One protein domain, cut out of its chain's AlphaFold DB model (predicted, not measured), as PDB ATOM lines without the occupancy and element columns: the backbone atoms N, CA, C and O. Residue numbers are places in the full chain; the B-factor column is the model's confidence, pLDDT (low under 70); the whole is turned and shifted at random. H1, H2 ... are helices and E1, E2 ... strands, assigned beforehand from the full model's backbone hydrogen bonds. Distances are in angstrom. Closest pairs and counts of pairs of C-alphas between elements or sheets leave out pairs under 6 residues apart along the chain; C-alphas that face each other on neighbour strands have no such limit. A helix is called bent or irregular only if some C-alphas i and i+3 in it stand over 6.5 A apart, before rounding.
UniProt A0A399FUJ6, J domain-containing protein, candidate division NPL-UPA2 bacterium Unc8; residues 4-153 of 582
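What this domain is: This is residues 4 to 153 of the 582 residues of the protein "J domain-containing protein" of candidate division NPL-UPA2 bacterium Unc8 (UniProt A0A399FUJ6). Two helical lobes sit end to end, bridged by the bent helix H5: one lobe holds H1, the short H2 and the hairpin of H3 and H4, the other H5b, H6 and H7, with a tiny sheet of E1 and E2 at its far end. The 150 printed residues hold H1 H2 H3 H4 H5 E1 H6 H7 E2 in that order, mostly helix; the strands are parallel. The whole is only just loose, close to compact, with a radius of gyration of the C-alphas of 18.1 A, and elongated, spanning 56 by 36 by 26 A.

Where its parts are: H1, residues 4 to 16, begins with C-alpha 4 at (191.104, 176.036, 251.165). H2 is residues 22 to 26, H3 35 to 55, 30.5 A long, and H4 62 to 77, 22.5 A. H4 is only just irregular, C-alphas 67 and 70 being 6.7 A apart. H5, residues 79 to 105, was assigned as one helix by its hydrogen bonds but is bent, C-alphas 92 and 95 being 6.7 A apart; its arms are H5a, 79 to 92, and H5b, 95 to 105. E1 is 110 to 112, H6 113 to 125, H7 130 to 141, and E2 146 to 148, ending at (214.536, 190.100, 280.794).

How they stand to each other: H3 and H4 form a hairpin, closest at C-alphas 49 and 62, 5.3 A. H1 touches H4, closest at C-alphas 10 and 68, 6.5 A. H5b touches H6 at a shallow tilt of 8 degrees, opposite ways, closest at C-alphas 97 and 119, 6.4 A. In E1 and E2, N 111 and O 146 are 3.0 A apart, within hydrogen-bond range. Every O i to N i+4 pair is within range in H1, H2, H3, H5a, H5b, H6 and H7; H4 has 10 of 12.

The domain as a whole: C-alphas 57 and 143 are farthest apart, 57.7 A. The printed part has no cut and no long link. Its mean pLDDT is 77.0; residues 52 to 64 and 148 to 153 are among those under 70.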
ATOM      1  N   LYS A   4     191.419 176.550 249.821       81.31
ATOM      2  CA  LYS A   4     191.104 176.036 251.165       81.31
ATOM      3  C   LYS A   4     191.133 174.502 251.258       81.31
ATOM      4  O   LYS A   4     191.609 173.948 252.246       81.31
ATOM      5  N   GLU A   5     190.647 173.794 250.237       82.94
ATOM      6  CA  GLU A   5     190.754 172.329 250.161       82.94
ATOM      7  C   GLU A   5     192.189 171.857 249.891       82.94
ATOM      8  O   GLU A   5     192.593 170.823 250.427       82.94
ATOM      9  N   GLN A   6     192.957 172.602 249.083       85.00
ATOM     10  CA  GLN A   6     194.384 172.344 248.865       85.00
ATOM     11  C   GLN A   6     195.153 172.452 250.185       85.00
ATOM     12  O   GLN A   6     195.842 171.502 250.558       85.00
ATOM     13  N   PHE A   7     194.958 173.538 250.936       88.69
ATOM     14  CA  PHE A   7     195.607 173.754 252.230       88.69
ATOM     15  C   PHE A   7     195.227 172.669 253.234       88.69
ATOM     16  O   PHE A   7     196.105 172.091 253.860       88.69
ATOM     17  N   LYS A   8     193.949 172.272 253.305       85.06
ATOM     18  CA  LYS A   8     193.510 171.178 254.189       85.06
ATOM     19  C   LYS A   8     194.146 169.827 253.835       85.06
ATOM     20  O   LYS A   8     194.451 169.035 254.724       85.06
ATOM     21  N   LYS A   9     194.348 169.533 252.544       85.12
ATOM     22  CA  LYS A   9     195.063 168.318 252.113       85.12
ATOM     23  C   LYS A   9     196.540 168.363 252.487       85.12
ATOM     24  O   LYS A   9     197.070 167.338 252.910       85.12
ATOM     25  N   ILE A  10     197.173 169.523 252.332       87.19
ATOM     26  CA  ILE A  10     198.556 169.744 252.747       87.19
ATOM     27  C   ILE A  10     198.666 169.580 254.265       87.19
ATOM     28  O   ILE A  10     199.469 168.775 254.708       87.19
ATOM     29  N   ASP A  11     197.794 170.204 255.051       83.75
ATOM     30  CA  ASP A  11     197.770 170.093 256.513       83.75
ATOM     31  C   ASP A  11     197.586 168.657 257.006       83.75
ATOM     32  O   ASP A  11     198.302 168.214 257.902       83.75
ATOM     33  N   ASN A  12     196.668 167.898 256.403       80.56
ATOM     34  CA  ASN A  12     196.490 166.486 256.741       80.56
ATOM     35  C   ASN A  12     197.771 165.683 256.479       80.56
ATOM     36  O   ASN A  12     198.129 164.809 257.264       80.56
ATOM     37  N   PHE A  13     198.462 165.974 255.377       83.31
ATOM     38  CA  PHE A  13     199.738 165.345 255.060       83.31
ATOM     39  C   PHE A  13     200.848 165.773 256.022       83.31
ATOM     40  O   PHE A  13     201.551 164.916 256.548       83.31
ATOM     41  N   LEU A  14     200.984 167.070 256.287       80.31
ATOM     42  CA  LEU A  14     201.969 167.604 257.219       80.31
ATOM     43  C   LEU A  14     201.772 166.997 258.609       80.31
ATOM     44  O   LEU A  14     202.727 166.489 259.184       80.31
ATOM     45  N   SER A  15     200.528 166.900 259.082       75.75
ATOM     46  CA  SER A  15     200.201 166.263 260.357       75.75
ATOM     47  C   SER A  15     200.633 164.792 260.415       75.75
ATOM     48  O   SER A  15     201.161 164.371 261.443       75.75
ATOM     49  N   LEU A  16     200.479 164.026 259.326       68.25
ATOM     50  CA  LEU A  16     200.984 162.646 259.238       68.25
ATOM     51  C   LEU A  16     202.516 162.577 259.294       68.25
ATOM     52  O   LEU A  16     203.065 161.623 259.838       68.25
ATOM     53  N   MET A  17     203.198 163.586 258.754       64.06
ATOM     54  CA  MET A  17     204.657 163.714 258.814       64.06
ATOM     55  C   MET A  17     205.151 164.317 260.139       64.06
ATOM     56  O   MET A  17     206.355 164.454 260.332       64.06
ATOM     57  N   GLY A  18     204.243 164.678 261.052       66.06
ATOM     58  CA  GLY A  18     204.565 165.384 262.290       66.06
ATOM     59  C   GLY A  18     204.952 166.851 262.083       66.06
ATOM     60  O   GLY A  18     205.513 167.459 262.985       66.06
ATOM     61  N   GLU A  19     204.680 167.428 260.919       77.81
ATOM     62  CA  GLU A  19     204.990 168.813 260.572       77.81
ATOM     63  C   GLU A  19     203.781 169.733 260.754       77.81
ATOM     64  O   GLU A  19     202.629 169.322 260.589       77.81
ATOM     65  N   ARG A  20     204.040 170.998 261.106       76.56
ATOM     66  CA  ARG A  20     202.989 171.996 261.383       76.56
ATOM     67  C   ARG A  20     202.732 172.955 260.223       76.56
ATOM     68  O   ARG A  20     201.639 173.513 260.150       76.56
ATOM     69  N   SER A  21     203.703 173.120 259.328       86.06
ATOM     70  CA  SER A  21     203.615 173.968 258.140       86.06
ATOM     71  C   SER A  21     204.484 173.423 257.004       86.06
ATOM     72  O   SER A  21     205.373 172.592 257.218       86.06
ATOM     73  N   ILE A  22     204.245 173.912 255.784       86.31
ATOM     74  CA  ILE A  22     205.119 173.644 254.637       86.31
ATOM     75  C   ILE A  22     206.559 174.101 254.930       86.31
ATOM     76  O   ILE A  22     207.505 173.402 254.567       86.31
ATOM     77  N   TYR A  23     206.715 175.245 255.601       84.69
ATOM     78  CA  TYR A  23     208.009 175.837 255.937       84.69
ATOM     79  C   TYR A  23     208.826 174.928 256.864       84.69
ATOM     80  O   TYR A  23     209.973 174.617 256.554       84.69
ATOM     81  N   GLY A  24     208.195 174.374 257.907       77.75
ATOM     82  CA  GLY A  24     208.817 173.363 258.772       77.75
ATOM     83  C   GLY A  24     209.185 172.079 258.019       77.75
ATOM     84  O   GLY A  24     210.301 171.580 258.139       77.75
ATOM     85  N   PHE A  25     208.299 171.585 257.148       83.06
ATOM     86  CA  PHE A  25     208.564 170.377 256.355       83.06
ATOM     87  C   PHE A  25     209.754 170.519 255.390       83.06
ATOM     88  O   PHE A  25     210.494 169.550 255.160       83.06
ATOM     89  N   LEU A  26     209.918 171.705 254.803       82.06
ATOM     90  CA  LEU A  26     211.009 172.034 253.886       82.06
ATOM     91  C   LEU A  26     212.261 172.564 254.597       82.06
ATOM     92  O   LEU A  26     213.298 172.660 253.944       82.06
ATOM     93  N   ASP A  27     212.189 172.822 255.906       78.50
ATOM     94  CA  ASP A  27     213.276 173.397 256.704       78.50
ATOM     95  C   ASP A  27     213.772 174.721 256.093       78.50
ATOM     96  O   ASP A  27     214.935 174.858 255.694       78.50
ATOM     97  N   ILE A  28     212.827 175.652 255.921       79.00
ATOM     98  CA  ILE A  28     213.014 176.998 255.360       79.00
ATOM     99  C   ILE A  28     212.248 178.030 256.195       79.00
ATOM    100  O   ILE A  28     211.202 177.715 256.762       79.00
ATOM    101  N   SER A  29     212.742 179.268 256.235       75.62
ATOM    102  CA  SER A  29     212.042 180.375 256.897       75.62
ATOM    103  C   SER A  29     210.975 180.999 255.978       75.62
ATOM    104  O   SER A  29     211.211 181.121 254.771       75.62
ATOM    105  N   PRO A  30     209.815 181.435 256.507       71.50
ATOM    106  CA  PRO A  30     208.780 182.117 255.725       71.50
ATOM    107  C   PRO A  30     209.242 183.431 255.068       71.50
ATOM    108  O   PRO A  30     208.759 183.777 253.984       71.50
ATOM    109  N   SER A  31     210.173 184.155 255.701       65.56
ATOM    110  CA  SER A  31     210.546 185.537 255.349       65.56
ATOM    111  C   SER A  31     211.840 185.686 254.555       65.56
ATOM    112  O   SER A  31     211.976 186.654 253.809       65.56
ATOM    113  N   SER A  32     212.776 184.741 254.670       61.72
ATOM    114  CA  SER A  32     214.110 184.857 254.058       61.72
ATOM    115  C   SER A  32     214.316 183.993 252.812       61.72
ATOM    116  O   SER A  32     215.404 184.001 252.241       61.72
ATOM    117  N   CYS A  33     213.313 183.215 252.398       67.88
ATOM    118  CA  CYS A  33     213.515 182.164 251.406       67.88
ATOM    119  C   CYS A  33     213.254 182.658 249.974       67.88
ATOM    120  O   CYS A  33     212.138 183.072 249.635       67.88
ATOM    121  N   SER A  34     214.280 182.596 249.119       77.75
ATOM    122  CA  SER A  34     214.144 182.887 247.688       77.75
ATOM    123  C   SER A  34     213.394 181.758 246.971       77.75
ATOM    124  O   SER A  34     213.402 180.604 247.405       77.75
ATOM    125  N   THR A  35     212.771 182.055 245.826       78.44
ATOM    126  CA  THR A  35     212.115 181.026 244.996       78.44
ATOM    127  C   THR A  35     213.079 179.888 244.632       78.44
ATOM    128  O   THR A  35     212.673 178.728 244.563       78.44
ATOM    129  N   GLU A  36     214.362 180.199 244.445       81.06
ATOM    130  CA  GLU A  36     215.413 179.223 244.144       81.06
ATOM    131  C   GLU A  36     215.696 178.287 245.328       81.06
ATOM    132  O   GLU A  36     215.808 177.072 245.144       81.06
ATOM    133  N   GLU A  37     215.748 178.818 246.550       82.56
ATOM    134  CA  GLU A  37     215.971 178.024 247.761       82.56
ATOM    135  C   GLU A  37     214.791 177.083 248.042       82.56
ATOM    136  O   GLU A  37     214.993 175.892 248.311       82.56
ATOM    137  N   ILE A  38     213.558 177.577 247.869       81.25
ATOM    138  CA  ILE A  38     212.333 176.771 247.968       81.25
ATOM    139  C   ILE A  38     212.393 175.588 246.998       81.25
ATOM    140  O   ILE A  38     212.141 174.444 247.389       81.25
ATOM    141  N   LEU A  39     212.735 175.847 245.731       82.00
ATOM    142  CA  LEU A  39     212.817 174.814 244.698       82.00
ATOM    143  C   LEU A  39     213.924 173.798 244.992       82.00
ATOM    144  O   LEU A  39     213.700 172.598 244.837       82.00
ATOM    145  N   SER A  40     215.080 174.251 245.477       85.88
ATOM    146  CA  SER A  40     216.197 173.382 245.859       85.88
ATOM    147  C   SER A  40     215.818 172.417 246.993       85.88
ATOM    148  O   SER A  40     215.970 171.195 246.870       85.88
ATOM    149  N   LYS A  41     215.236 172.938 248.081       85.38
ATOM    150  CA  LYS A  41     214.780 172.138 249.233       85.38
ATOM    151  C   LYS A  41     213.645 171.189 248.847       85.38
ATOM    152  O   LYS A  41     213.640 170.018 249.246       85.38
ATOM    153  N   TYR A  42     212.722 171.663 248.012       84.00
ATOM    154  CA  TYR A  42     211.673 170.846 247.414       84.00
ATOM    155  C   TYR A  42     212.252 169.668 246.615       84.00
ATOM    156  O   TYR A  42     211.861 168.519 246.836       84.00
ATOM    157  N   GLU A  43     213.204 169.923 245.714       83.75
ATOM    158  CA  GLU A  43     213.822 168.886 244.888       83.75
ATOM    159  C   GLU A  43     214.556 167.841 245.725       83.75
ATOM    160  O   GLU A  43     214.453 166.645 245.435       83.75
ATOM    161  N   ALA A  44     215.252 168.255 246.786       85.06
ATOM    162  CA  ALA A  44     215.918 167.335 247.701       85.06
ATOM    163  C   ALA A  44     214.917 166.363 248.353       85.06
ATOM    164  O   ALA A  44     215.120 165.142 248.328       85.06
ATOM    165  N   LYS A  45     213.792 166.880 248.869       81.94
ATOM    166  CA  LYS A  45     212.717 166.066 249.467       81.94
ATOM    167  C   LYS A  45     212.035 165.171 248.428       81.94
ATOM    168  O   LYS A  45     211.770 164.001 248.709       81.94
ATOM    169  N   TYR A  46     211.812 165.680 247.214       79.25
ATOM    170  CA  TYR A  46     211.218 164.925 246.109       79.25
ATOM    171  C   TYR A  46     212.108 163.758 245.661       79.25
ATOM    172  O   TYR A  46     211.636 162.624 245.568       79.25
ATOM    173  N   ARG A  47     213.413 163.988 245.456       81.88
ATOM    174  CA  ARG A  47     214.376 162.930 245.096       81.88
ATOM    175  C   ARG A  47     214.480 161.869 246.188       81.88
ATOM    176  O   ARG A  47     214.538 160.679 245.875       81.88
ATOM    177  N   HIS A  48     214.459 162.279 247.457       78.69
ATOM    178  CA  HIS A  48     214.456 161.356 248.591       78.69
ATOM    179  C   HIS A  48     213.205 160.455 248.586       78.69
ATOM    180  O   HIS A  48     213.326 159.231 248.630       78.69
ATOM    181  N   ALA A  49     212.013 161.038 248.417       73.25
ATOM    182  CA  ALA A  49     210.762 160.281 248.308       73.25
ATOM    183  C   ALA A  49     210.743 159.346 247.076       73.25
ATOM    184  O   ALA A  49     210.298 158.196 247.153       73.25
ATOM    185  N   GLN A  50     211.283 159.792 245.940       74.06
ATOM    186  CA  GLN A  50     211.367 158.993 244.715       74.06
ATOM    187  C   GLN A  50     212.342 157.810 244.843       74.06
ATOM    188  O   GLN A  50     212.074 156.719 244.339       74.06
ATOM    189  N   LYS A  51     213.477 158.002 245.525       75.69
ATOM    190  CA  LYS A  51     214.447 156.935 245.796       75.69
ATOM    191  C   LYS A  51     213.843 155.865 246.708       75.69
ATOM    192  O   LYS A  51     213.921 154.681 246.384       75.69
ATOM    193  N   ASN A  52     213.179 156.271 247.787       64.56
ATOM    194  CA  ASN A  52     212.644 155.332 248.776       64.56
ATOM    195  C   ASN A  52     211.388 154.600 248.276       64.56
ATOM    196  O   ASN A  52     211.241 153.406 248.523       64.56
ATOM    197  N   SER A  53     210.556 155.246 247.451       62.00
ATOM    198  CA  SER A  53     209.420 154.581 246.788       62.00
ATOM    199  C   SER A  53     209.829 153.498 245.776       62.00
ATOM    200  O   SER A  53     209.057 152.570 245.532       62.00
ATOM    201  N   LYS A  54     211.039 153.573 245.200       57.94
ATOM    202  CA  LYS A  54     211.588 152.540 244.299       57.94
ATOM    203  C   LYS A  54     212.243 151.370 245.039       57.94
ATOM    204  O   LYS A  54     212.219 150.254 244.525       57.94
ATOM    205  N   ILE A  55     212.849 151.616 246.204       51.91
ATOM    206  CA  ILE A  55     213.674 150.629 246.924       51.91
ATOM    207  C   ILE A  55     212.816 149.612 247.698       51.91
ATOM    208  O   ILE A  55     213.215 148.457 247.816       51.91
ATOM    209  N   LEU A  56     211.605 149.979 248.132       39.34
ATOM    210  CA  LEU A  56     210.651 149.088 248.802       39.34
ATOM    211  C   LEU A  56     209.216 149.488 248.420       39.34
ATOM    212  O   LEU A  56     208.828 150.640 248.586       39.34
ATOM    213  N   LYS A  57     208.373 148.534 247.999       43.84
ATOM    214  CA  LYS A  57     206.918 148.733 247.780       43.84
ATOM    215  C   LYS A  57     206.130 149.040 249.085       43.84
ATOM    216  O   LYS A  57     204.940 148.745 249.146       43.84
ATOM    217  N   GLN A  58     206.780 149.517 250.153       45.09
ATOM    218  CA  GLN A  58     206.312 149.373 251.542       45.09
ATOM    219  C   GLN A  58     206.687 150.500 252.524       45.09
ATOM    220  O   GLN A  58     206.582 150.288 253.727       45.09
ATOM    221  N   GLU A  59     207.086 151.691 252.078       49.56
ATOM    222  CA  GLU A  59     207.115 152.841 252.997       49.56
ATOM    223  C   GLU A  59     205.800 153.622 252.901       49.56
ATOM    224  O   GLU A  59     205.552 154.324 251.918       49.56
ATOM    225  N   ASP A  60     204.956 153.480 253.930       55.47
ATOM    226  CA  ASP A  60     203.595 154.037 254.008       55.47
ATOM    227  C   ASP A  60     203.543 155.571 253.840       55.47
ATOM    228  O   ASP A  60     202.503 156.114 253.470       55.47
ATOM    229  N   TRP A  61     204.666 156.277 254.036       61.56
ATOM    230  CA  TRP A  61     204.764 157.734 253.894       61.56
ATOM    231  C   TRP A  61     205.159 158.198 252.478       61.56
ATOM    232  O   TRP A  61     204.710 159.254 252.036       61.56
ATOM    233  N   ALA A  62     205.920 157.404 251.711       64.69
ATOM    234  CA  ALA A  62     206.516 157.847 250.443       64.69
ATOM    235  C   ALA A  62     205.477 158.079 249.326       64.69
ATOM    236  O   ALA A  62     205.580 159.036 248.556       64.69
ATOM    237  N   ILE A  63     204.447 157.228 249.244       67.44
ATOM    238  CA  ILE A  63     203.367 157.360 248.250       67.44
ATOM    239  C   ILE A  63     202.488 158.597 248.538       67.44
ATOM    240  O   ILE A  63     202.256 159.373 247.605       67.44
ATOM    241  N   PRO A  64     202.017 158.841 249.780       68.38
ATOM    242  CA  PRO A  64     201.363 160.098 250.144       68.38
ATOM    243  C   PRO A  64     202.216 161.338 249.854       68.38
ATOM    244  O   PRO A  64     201.711 162.284 249.250       68.38
ATOM    245  N   THR A  65     203.510 161.321 250.195       73.62
ATOM    246  CA  THR A  65     204.424 162.445 249.940       73.62
ATOM    247  C   THR A  65     204.507 162.788 248.455       73.62
ATOM    248  O   THR A  65     204.359 163.951 248.084       73.62
ATOM    249  N   MET A  66     204.638 161.789 247.578       76.94
ATOM    250  CA  MET A  66     204.683 162.004 246.125       76.94
ATOM    251  C   MET A  66     203.395 162.621 245.553       76.94
ATOM    252  O   MET A  66     203.447 163.279 244.516       76.94
ATOM    253  N   ARG A  67     202.245 162.435 246.215       79.62
ATOM    254  CA  ARG A  67     200.961 163.025 245.799       79.62
ATOM    255  C   ARG A  67     200.792 164.477 246.246       79.62
ATOM    256  O   ARG A  67     200.080 165.221 245.581       79.62
ATOM    257  N   VAL A  68     201.406 164.864 247.364       84.38
ATOM    258  CA  VAL A  68     201.208 166.187 247.985       84.38
ATOM    259  C   VAL A  68     202.326 167.168 247.641       84.38
ATOM    260  O   VAL A  68     202.062 168.360 247.523       84.38
ATOM    261  N   LEU A  69     203.546 166.689 247.383       83.00
ATOM    262  CA  LEU A  69     204.674 167.530 246.970       83.00
ATOM    263  C   LEU A  69     204.345 168.472 245.785       83.00
ATOM    264  O   LEU A  69     204.621 169.665 245.906       83.00
ATOM    265  N   PRO A  70     203.687 168.035 244.693       87.12
ATOM    266  CA  PRO A  70     203.320 168.949 243.608       87.12
ATOM    267  C   PRO A  70     202.409 170.104 244.054       87.12
ATOM    268  O   PRO A  70     202.583 171.224 243.585       87.12
ATOM    269  N   LEU A  71     201.492 169.848 244.997       86.69
ATOM    270  CA  LEU A  71     200.620 170.877 245.575       86.69
ATOM    271  C   LEU A  71     201.420 171.859 246.435       86.69
ATOM    272  O   LEU A  71     201.186 173.058 246.368       86.69
ATOM    273  N   ILE A  72     202.390 171.365 247.212       87.44
ATOM    274  CA  ILE A  72     203.295 172.213 248.002       87.44
ATOM    275  C   ILE A  72     204.083 173.159 247.089       87.44
ATOM    276  O   ILE A  72     204.167 174.354 247.370       87.44
ATOM    277  N   LYS A  73     204.621 172.639 245.977       88.00
ATOM    278  CA  LYS A  73     205.330 173.455 244.986       88.00
ATOM    279  C   LYS A  73     204.418 174.545 244.428       88.00
ATOM    280  O   LYS A  73     204.800 175.706 244.433       88.00
ATOM    281  N   GLU A  74     203.212 174.175 244.000       88.19
ATOM    282  CA  GLU A  74     202.217 175.113 243.468       88.19
ATOM    283  C   GLU A  74     201.914 176.246 244.460       88.19
ATOM    284  O   GLU A  74     201.999 177.413 244.085       88.19
ATOM    285  N   VAL A  75     201.645 175.913 245.729       88.44
ATOM    286  CA  VAL A  75     201.325 176.893 246.780       88.44
ATOM    287  C   VAL A  75     202.475 177.864 247.035       88.44
ATOM    288  O   VAL A  75     202.222 179.054 247.179       88.44
ATOM    289  N   LEU A  76     203.722 177.389 247.074       85.12
ATOM    290  CA  LEU A  76     204.865 178.254 247.380       85.12
ATOM    291  C   LEU A  76     205.378 179.069 246.187       85.12
ATOM    292  O   LEU A  76     205.977 180.121 246.396       85.12
ATOM    293  N   THR A  77     205.183 178.598 244.951       83.94
ATOM    294  CA  THR A  77     205.657 179.312 243.747       83.94
ATOM    295  C   THR A  77     204.656 180.327 243.200       83.94
ATOM    296  O   THR A  77     205.057 181.268 242.520       83.94
ATOM    297  N   ASP A  78     203.365 180.166 243.493       86.81
ATOM    298  CA  ASP A  78     202.334 181.137 243.132       86.81
ATOM    299  C   ASP A  78     202.232 182.201 244.233       86.81
ATOM    300  O   ASP A  78     201.772 181.928 245.340       86.81
ATOM    301  N   GLY A  79     202.651 183.434 243.931       82.56
ATOM    302  CA  GLY A  79     202.694 184.521 244.914       82.56
ATOM    303  C   GLY A  79     201.340 184.849 245.557       82.56
ATOM    304  O   GLY A  79     201.301 185.263 246.717       82.56
ATOM    305  N   ARG A  80     200.221 184.627 244.853       85.75
ATOM    306  CA  ARG A  80     198.880 184.834 245.414       85.75
ATOM    307  C   ARG A  80     198.512 183.697 246.364       85.75
ATOM    308  O   ARG A  80     198.037 183.962 247.466       85.75
ATOM    309  N   LYS A  81     198.761 182.445 245.971       87.69
ATOM    310  CA  LYS A  81     198.476 181.276 246.821       87.69
ATOM    311  C   LYS A  81     199.376 181.210 248.043       87.69
ATOM    312  O   LYS A  81     198.892 180.834 249.106       87.69
ATOM    313  N   LYS A  82     200.641 181.612 247.907       86.44
ATOM    314  CA  LYS A  82     201.576 181.743 249.025       86.44
ATOM    315  C   LYS A  82     201.008 182.701 250.066       86.44
ATOM    316  O   LYS A  82     200.860 182.318 251.217       86.44
ATOM    317  N   LYS A  83     200.566 183.889 249.642       86.00
ATOM    318  CA  LYS A  83     199.956 184.874 250.543       86.00
ATOM    319  C   LYS A  83     198.701 184.339 251.244       86.00
ATOM    320  O   LYS A  83     198.566 184.493 252.453       86.00
ATOM    321  N   GLU A  84     197.806 183.677 250.511       87.56
ATOM    322  CA  GLU A  84     196.606 183.060 251.098       87.56
ATOM    323  C   GLU A  84     196.950 181.920 252.082       87.56
ATOM    324  O   GLU A  84     196.253 181.725 253.080       87.56
ATOM    325  N   TYR A  85     198.027 181.171 251.827       86.31
ATOM    326  CA  TYR A  85     198.531 180.132 252.727       86.31
ATOM    327  C   TYR A  85     199.210 180.719 253.974       86.31
ATOM    328  O   TYR A  85     199.029 180.198 255.074       86.31
ATOM    329  N   ASP A  86     199.938 181.824 253.832       84.31
ATOM    330  CA  ASP A  86     200.559 182.537 254.948       84.31
ATOM    331  C   ASP A  86     199.479 183.119 255.875       84.31
ATOM    332  O   ASP A  86     199.537 182.932 257.089       84.31
ATOM    333  N   GLU A  87     198.419 183.719 255.320       85.44
ATOM    334  CA  GLU A  87     197.239 184.163 256.083       85.44
ATOM    335  C   GLU A  87     196.535 183.000 256.805       85.44
ATOM    336  O   GLU A  87     196.124 183.130 257.963       85.44
ATOM    337  N   TYR A  88     196.445 181.838 256.154       84.75
ATOM    338  CA  TYR A  88     195.927 180.614 256.764       84.75
ATOM    339  C   TYR A  88     196.784 180.149 257.958       84.75
ATOM    340  O   TYR A  88     196.240 179.820 259.016       84.75
ATOM    341  N   CYS A  89     198.112 180.172 257.820       82.12
ATOM    342  CA  CYS A  89     199.054 179.841 258.891       82.12
ATOM    343  C   CYS A  89     198.958 180.826 260.064       82.12
ATOM    344  O   CYS A  89     198.887 180.402 261.219       82.12
ATOM    345  N   LEU A  90     198.871 182.130 259.771       83.00
ATOM    346  CA  LEU A  90     198.740 183.192 260.770       83.00
ATOM    347  C   LEU A  90     197.524 182.981 261.674       83.00
ATOM    348  O   LEU A  90     197.651 183.034 262.897       83.00
ATOM    349  N   HIS A  91     196.354 182.699 261.092       81.31
ATOM    350  CA  HIS A  91     195.133 182.478 261.869       81.31
ATOM    351  C   HIS A  91     195.246 181.250 262.783       81.31
ATOM    352  O   HIS A  91     194.736 181.257 263.899       81.31
ATOM    353  N   LYS A  92     195.905 180.182 262.323       79.00
ATOM    354  CA  LYS A  92     196.067 178.940 263.091       79.00
ATOM    355  C   LYS A  92     197.096 179.079 264.214       79.00
ATOM    356  O   LYS A  92     196.950 178.464 265.263       79.00
ATOM    357  N   ALA A  93     198.150 179.857 263.982       82.94
ATOM    358  CA  ALA A  93     199.255 180.000 264.918       82.94
ATOM    359  C   ALA A  93     198.970 180.991 266.048       82.94
ATOM    360  O   ALA A  93     199.432 180.778 267.166       82.94
ATOM    361  N   ARG A  94     198.204 182.052 265.772       83.56
ATOM    362  CA  ARG A  94     197.998 183.164 266.705       83.56
ATOM    363  C   ARG A  94     197.440 182.731 268.061       83.56
ATOM    364  O   ARG A  94     197.961 183.180 269.075       83.56
ATOM    365  N   ASP A  95     196.423 181.872 268.082       79.31
ATOM    366  CA  ASP A  95     195.775 181.439 269.330       79.31
ATOM    367  C   ASP A  95     196.694 180.543 270.175       79.31
ATOM    368  O   ASP A  95     196.702 180.636 271.400       79.31
ATOM    369  N   GLU A  96     197.514 179.709 269.531       75.88
ATOM    370  CA  GLU A  96     198.492 178.858 270.221       75.88
ATOM    371  C   GLU A  96     199.682 179.663 270.755       75.88
ATOM    372  O   GLU A  96     200.103 179.456 271.886       75.88
ATOM    373  N   ILE A  97     200.196 180.620 269.977       85.31
ATOM    374  CA  ILE A  97     201.270 181.520 270.426       85.31
ATOM    375  C   ILE A  97     200.760 182.408 271.567       85.31
ATOM    376  O   ILE A  97     201.491 182.654 272.520       85.31
ATOM    377  N   LEU A  98     199.500 182.856 271.506       83.19
ATOM    378  CA  LEU A  98     198.864 183.569 272.611       83.19
ATOM    379  C   LEU A  98     198.787 182.687 273.860       83.19
ATOM    380  O   LEU A  98     199.102 183.160 274.946       83.19
ATOM    381  N   TYR A  99     198.408 181.418 273.707       78.62
ATOM    382  CA  TYR A  99     198.392 180.461 274.809       78.62
ATOM    383  C   TYR A  99     199.783 180.276 275.428       78.62
ATOM    384  O   TYR A  99     199.911 180.386 276.645       78.62
ATOM    385  N   ASP A 100     200.823 180.060 274.617       79.00
ATOM    386  CA  ASP A 100     202.202 179.914 275.097       79.00
ATOM    387  C   ASP A 100     202.690 181.200 275.788       79.00
ATOM    388  O   ASP A 100     203.220 181.147 276.896       79.00
ATOM    389  N   PHE A 101     202.434 182.373 275.199       83.38
ATOM    390  CA  PHE A 101     202.762 183.669 275.799       83.38
ATOM    391  C   PHE A 101     202.067 183.874 277.150       83.38
ATOM    392  O   PHE A 101     202.711 184.250 278.131       83.38
ATOM    393  N   SER A 102     200.759 183.613 277.226       81.06
ATOM    394  CA  SER A 102     200.011 183.703 278.479       81.06
ATOM    395  C   SER A 102     200.546 182.719 279.510       81.06
ATOM    396  O   SER A 102     200.769 183.115 280.644       81.06
ATOM    397  N   ARG A 103     200.834 181.477 279.112       78.19
ATOM    398  CA  ARG A 103     201.367 180.427 279.987       78.19
ATOM    399  C   ARG A 103     202.690 180.822 280.648       78.19
ATOM    400  O   ARG A 103     202.853 180.566 281.836       78.19
ATOM    401  N   PHE A 104     203.624 181.415 279.904       79.00
ATOM    402  CA  PHE A 104     204.914 181.834 280.466       79.00
ATOM    403  C   PHE A 104     204.792 183.079 281.350       79.00
ATOM    404  O   PHE A 104     205.473 183.183 282.360       79.00
ATOM    405  N   THR A 105     203.867 183.986 281.033       80.00
ATOM    406  CA  THR A 105     203.729 185.267 281.748       80.00
ATOM    407  C   THR A 105     202.725 185.246 282.908       80.00
ATOM    408  O   THR A 105     202.691 186.194 283.691       80.00
ATOM    409  N   GLU A 106     201.926 184.181 283.060       74.38
ATOM    410  CA  GLU A 106     200.824 184.084 284.036       74.38
ATOM    411  C   GLU A 106     201.279 184.237 285.496       74.38
ATOM    412  O   GLU A 106     200.529 184.739 286.334       74.38
ATOM    413  N   LYS A 107     202.505 183.809 285.814       68.50
ATOM    414  CA  LYS A 107     202.970 183.697 287.201       68.50
ATOM    415  C   LYS A 107     203.580 184.986 287.754       68.50
ATOM    416  O   LYS A 107     203.355 185.309 288.919       68.50
ATOM    417  N   ASP A 108     204.368 185.695 286.956       71.31
ATOM    418  CA  ASP A 108     205.187 186.826 287.410       71.31
ATOM    419  C   ASP A 108     205.212 188.015 286.434       71.31
ATOM    420  O   ASP A 108     205.831 189.036 286.736       71.31
ATOM    421  N   ASN A 109     204.494 187.937 285.306       78.94
ATOM    422  CA  ASN A 109     204.538 188.919 284.217       78.94
ATOM    423  C   ASN A 109     205.966 189.195 283.702       78.94
ATOM    424  O   ASN A 109     206.262 190.293 283.214       78.94
ATOM    425  N   ILE A 110     206.863 188.217 283.804       77.69
ATOM    426  CA  ILE A 110     208.197 188.271 283.217       77.69
ATOM    427  C   ILE A 110     208.219 187.278 282.058       77.69
ATOM    428  O   ILE A 110     207.667 186.190 282.153       77.69
ATOM    429  N   LEU A 111     208.816 187.682 280.938       79.62
ATOM    430  CA  LEU A 111     209.109 186.771 279.839       79.62
ATOM    431  C   LEU A 111     210.624 186.667 279.713       79.62
ATOM    432  O   LEU A 111     211.299 187.634 279.340       79.62
ATOM    433  N   HIS A 112     211.168 185.510 280.069       79.00
ATOM    434  CA  HIS A 112     212.596 185.254 279.965       79.00
ATOM    435  C   HIS A 112     213.002 185.036 278.506       79.00
ATOM    436  O   HIS A 112     212.224 184.548 277.686       79.00
ATOM    437  N   LYS A 113     214.258 185.349 278.169       76.81
ATOM    438  CA  LYS A 113     214.779 185.189 276.802       76.81
ATOM    439  C   LYS A 113     214.613 183.772 276.235       76.81
ATOM    440  O   LYS A 113     214.202 183.635 275.093       76.81
ATOM    441  N   GLY A 114     214.842 182.727 277.034       69.12
ATOM    442  CA  GLY A 114     214.631 181.339 276.592       69.12
ATOM    443  C   GLY A 114     213.163 181.006 276.289       69.12
ATOM    444  O   GLY A 114     212.874 180.247 275.367       69.12
ATOM    445  N   GLU A 115     212.222 181.618 277.010       78.44
ATOM    446  CA  GLU A 115     210.780 181.473 276.762       78.44
ATOM    447  C   GLU A 115     210.361 182.248 275.511       78.44
ATOM    448  O   GLU A 115     209.585 181.750 274.699       78.44
ATOM    449  N   LEU A 116     210.922 183.443 275.314       81.81
ATOM    450  CA  LEU A 116     210.749 184.220 274.092       81.81
ATOM    451  C   LEU A 116     211.275 183.450 272.870       81.81
ATOM    452  O   LEU A 116     210.546 183.313 271.887       81.81
ATOM    453  N   ASP A 117     212.481 182.883 272.956       77.81
ATOM    454  CA  ASP A 117     213.080 182.046 271.910       77.81
ATOM    455  C   ASP A 117     212.201 180.822 271.605       77.81
ATOM    456  O   ASP A 117     212.011 180.453 270.443       77.81
ATOM    457  N   PHE A 118     211.614 180.205 272.639       79.62
ATOM    458  CA  PHE A 118     210.668 179.103 272.473       79.62
ATOM    459  C   PHE A 118     209.401 179.544 271.729       79.62
ATOM    460  O   PHE A 118     208.986 178.869 270.783       79.62
ATOM    461  N   ILE A 119     208.789 180.673 272.113       82.31
ATOM    462  CA  ILE A 119     207.582 181.197 271.453       82.31
ATOM    463  C   ILE A 119     207.881 181.539 269.987       82.31
ATOM    464  O   ILE A 119     207.090 181.193 269.104       82.31
ATOM    465  N   ILE A 120     209.027 182.172 269.715       82.12
ATOM    466  CA  ILE A 120     209.483 182.489 268.355       82.12
ATOM    467  C   ILE A 120     209.639 181.199 267.550       82.12
ATOM    468  O   ILE A 120     208.997 181.046 266.513       82.12
ATOM    469  N   SER A 121     210.389 180.221 268.065       76.88
ATOM    470  CA  SER A 121     210.596 178.938 267.386       76.88
ATOM    471  C   SER A 121     209.278 178.191 267.135       76.88
ATOM    472  O   SER A 121     209.093 177.607 266.068       76.88
ATOM    473  N   SER A 122     208.343 178.211 268.090       76.56
ATOM    474  CA  SER A 122     207.011 177.600 267.962       76.56
ATOM    475  C   SER A 122     206.181 178.260 266.853       76.56
ATOM    476  O   SER A 122     205.487 177.576 266.091       76.56
ATOM    477  N   GLY A 123     206.264 179.588 266.718       81.19
ATOM    478  CA  GLY A 123     205.584 180.323 265.654       81.19
ATOM    479  C   GLY A 123     206.233 180.156 264.277       81.19
ATOM    480  O   GLY A 123     205.511 179.953 263.297       81.19
ATOM    481  N   GLU A 124     207.565 180.123 264.201       79.94
ATOM    482  CA  GLU A 124     208.303 179.831 262.964       79.94
ATOM    483  C   GLU A 124     207.940 178.448 262.404       79.94
ATOM    484  O   GLU A 124     207.655 178.311 261.212       79.94
ATOM    485  N   GLU A 125     207.841 177.422 263.261       69.50
ATOM    486  CA  GLU A 125     207.406 176.073 262.860       69.50
ATOM    487  C   GLU A 125     206.009 176.062 262.224       69.50
ATOM    488  O   GLU A 125     205.686 175.212 261.384       69.50
ATOM    489  N   LYS A 126     205.161 177.014 262.612       77.31
ATOM    490  CA  LYS A 126     203.808 177.186 262.079       77.31
ATOM    491  C   LYS A 126     203.753 178.093 260.857       77.31
ATOM    492  O   LYS A 126     202.667 178.294 260.326       77.31
ATOM    493  N   GLY A 127     204.895 178.578 260.379       73.81
ATOM    494  CA  GLY A 127     204.981 179.437 259.205       73.81
ATOM    495  C   GLY A 127     204.746 180.916 259.496       73.81
ATOM    496  O   GLY A 127     204.401 181.654 258.579       73.81
ATOM    497  N   VAL A 128     204.894 181.350 260.749       82.06
ATOM    498  CA  VAL A 128     204.816 182.765 261.122       82.06
ATOM    499  C   VAL A 128     206.220 183.325 261.270       82.06
ATOM    500  O   VAL A 128     207.059 182.732 261.934       82.06
ATOM    501  N   ASP A 129     206.464 184.475 260.655       79.88
ATOM    502  CA  ASP A 129     207.741 185.168 260.770       79.88
ATOM    503  C   ASP A 129     207.965 185.759 262.172       79.88
ATOM    504  O   ASP A 129     207.032 186.280 262.792       79.88
ATOM    505  N   GLU A 130     209.220 185.753 262.629       83.25
ATOM    506  CA  GLU A 130     209.641 186.310 263.918       83.25
ATOM    507  C   GLU A 130     209.145 187.749 264.124       83.25
ATOM    508  O   GLU A 130     208.597 188.065 265.182       83.25
ATOM    509  N   SER A 131     209.235 188.616 263.109       82.38
ATOM    510  CA  SER A 131     208.801 190.016 263.235       82.38
ATOM    511  C   SER A 131     207.306 190.144 263.550       82.38
ATOM    512  O   SER A 131     206.884 191.042 264.287       82.38
ATOM    513  N   VAL A 132     206.489 189.217 263.037       85.00
ATOM    514  CA  VAL A 132     205.046 189.164 263.291       85.00
ATOM    515  C   VAL A 132     204.769 188.631 264.694       85.00
ATOM    516  O   VAL A 132     203.920 189.192 265.392       85.00
ATOM    517  N   ILE A 133     205.509 187.608 265.130       85.94
ATOM    518  CA  ILE A 133     205.417 187.051 266.488       85.94
ATOM    519  C   ILE A 133     205.771 188.126 267.518       85.94
ATOM    520  O   ILE A 133     204.988 188.384 268.430       85.94
ATOM    521  N   LEU A 134     206.889 188.830 267.327       85.56
ATOM    522  CA  LEU A 134     207.314 189.934 268.188       85.56
ATOM    523  C   LEU A 134     206.269 191.055 268.230       85.56
ATOM    524  O   LEU A 134     205.984 191.603 269.296       85.56
ATOM    525  N   LYS A 135     205.631 191.374 267.096       86.81
ATOM    526  CA  LYS A 135     204.535 192.351 267.051       86.81
ATOM    527  C   LYS A 135     203.320 191.898 267.865       86.81
ATOM    528  O   LYS A 135     202.703 192.727 268.534       86.81
ATOM    529  N   TRP A 136     202.966 190.613 267.821       88.25
ATOM    530  CA  TRP A 136     201.891 190.055 268.645       88.25
ATOM    531  C   TRP A 136     202.231 190.093 270.130       88.25
ATOM    532  O   TRP A 136     201.436 190.629 270.898       88.25
ATOM    533  N   ILE A 137     203.421 189.625 270.508       85.75
ATOM    534  CA  ILE A 137     203.913 189.639 271.892       85.75
ATOM    535  C   ILE A 137     203.897 191.063 272.450       85.75
ATOM    536  O   ILE A 137     203.292 191.301 273.491       85.75
ATOM    537  N   ASN A 138     204.455 192.036 271.725       83.62
ATOM    538  CA  ASN A 138     204.441 193.443 272.137       83.62
ATOM    539  C   ASN A 138     203.009 193.990 272.278       83.62
ATOM    540  O   ASN A 138     202.700 194.724 273.221       83.62
ATOM    541  N   GLY A 139     202.113 193.603 271.365       84.06
ATOM    542  CA  GLY A 139     200.701 193.979 271.404       84.06
ATOM    543  C   GLY A 139     199.919 193.362 272.570       84.06
ATOM    544  O   GLY A 139     198.999 194.001 273.083       84.06
ATOM    545  N   TRP A 140     200.268 192.148 273.000       85.50
ATOM    546  CA  TRP A 140     199.648 191.463 274.139       85.50
ATOM    547  C   TRP A 140     200.230 191.914 275.475       85.50
ATOM    548  O   TRP A 140     199.472 192.142 276.416       85.50
ATOM    549  N   ALA A 141     201.545 192.122 275.534       80.75
ATOM    550  CA  ALA A 141     202.248 192.617 276.708       80.75
ATOM    551  C   ALA A 141     201.722 193.986 277.155       80.75
ATOM    552  O   ALA A 141     201.618 194.227 278.355       80.75
ATOM    553  N   LYS A 142     201.388 194.891 276.214       76.56
ATOM    554  CA  LYS A 142     200.889 196.261 276.486       76.56
ATOM    555  C   LYS A 142     201.689 197.006 277.574       76.56
ATOM    556  O   LYS A 142     201.112 197.750 278.364       76.56
ATOM    557  N   GLY A 143     203.000 196.766 277.656       66.31
ATOM    558  CA  GLY A 143     203.888 197.348 278.673       66.31
ATOM    559  C   GLY A 143     203.750 196.783 280.096       66.31
ATOM    560  O   GLY A 143     204.366 197.320 281.008       66.31
ATOM    561  N   LYS A 144     202.955 195.726 280.308       69.38
ATOM    562  CA  LYS A 144     202.773 195.054 281.610       69.38
ATOM    563  C   LYS A 144     203.695 193.853 281.822       69.38
ATOM    564  O   LYS A 144     203.839 193.413 282.955       69.38
ATOM    565  N   VAL A 145     204.282 193.327 280.748       73.69
ATOM    566  CA  VAL A 145     205.222 192.201 280.785       73.69
ATOM    567  C   VAL A 145     206.628 192.724 280.537       73.69
ATOM    568  O   VAL A 145     206.845 193.477 279.586       73.69
ATOM    569  N   THR A 146     207.575 192.323 281.382       74.75
ATOM    570  CA  THR A 146     208.979 192.743 281.266       74.75
ATOM    571  C   THR A 146     209.778 191.642 280.575       74.75
ATOM    572  O   THR A 146     209.807 190.517 281.070       74.75
ATOM    573  N   ILE A 147     210.436 191.949 279.452       70.69
ATOM    574  CA  ILE A 147     211.374 191.018 278.806       70.69
ATOM    575  C   ILE A 147     212.722 191.169 279.509       70.69
ATOM    576  O   ILE A 147     213.296 192.259 279.501       70.69
ATOM    577  N   ARG A 148     213.211 190.106 280.154       64.44
ATOM    578  CA  ARG A 148     214.536 190.100 280.794       64.44
ATOM    579  C   ARG A 148     215.524 189.313 279.944       64.44
ATOM    580  O   ARG A 148     215.293 188.139 279.647       64.44
ATOM    581  N   ASP A 149     216.638 189.954 279.600       51.03
ATOM    582  CA  ASP A 149     217.810 189.245 279.098       51.03
ATOM    583  C   ASP A 149     218.325 188.291 280.182       51.03
ATOM    584  O   ASP A 149     218.301 188.605 281.373       51.03
ATOM    585  N   ALA A 150     218.765 187.102 279.765       50.62
ATOM    586  CA  ALA A 150     219.461 186.192 280.660       50.62
ATOM    587  C   ALA A 150     220.731 186.893 281.167       50.62
ATOM    588  O   ALA A 150     221.514 187.401 280.361       50.62
ATOM    589  N   GLU A 151     220.913 186.951 282.488       45.38
ATOM    590  CA  GLU A 151     222.155 187.442 283.086       45.38
ATOM    591  C   GLU A 151     223.339 186.692 282.461       45.38
ATOM    592  O   GLU A 151     223.275 185.478 282.260       45.38
ATOM    593  N   ALA A 152     224.402 187.419 282.103       43.50
ATOM    594  CA  ALA A 152     225.608 186.835 281.532       43.50
ATOM    595  C   ALA A 152     226.256 185.909 282.567       43.50
ATOM    596  O   ALA A 152     226.990 186.348 283.449       43.50
ATOM    597  N   THR A 153     225.936 184.625 282.481       48.59
ATOM    598  CA  THR A 153     226.457 183.595 283.375       48.59
ATOM    599  C   THR A 153     227.498 182.750 282.659       48.59
ATOM    600  O   THR A 153     227.294 182.366 281.508       48.59
TER     601      THR A 153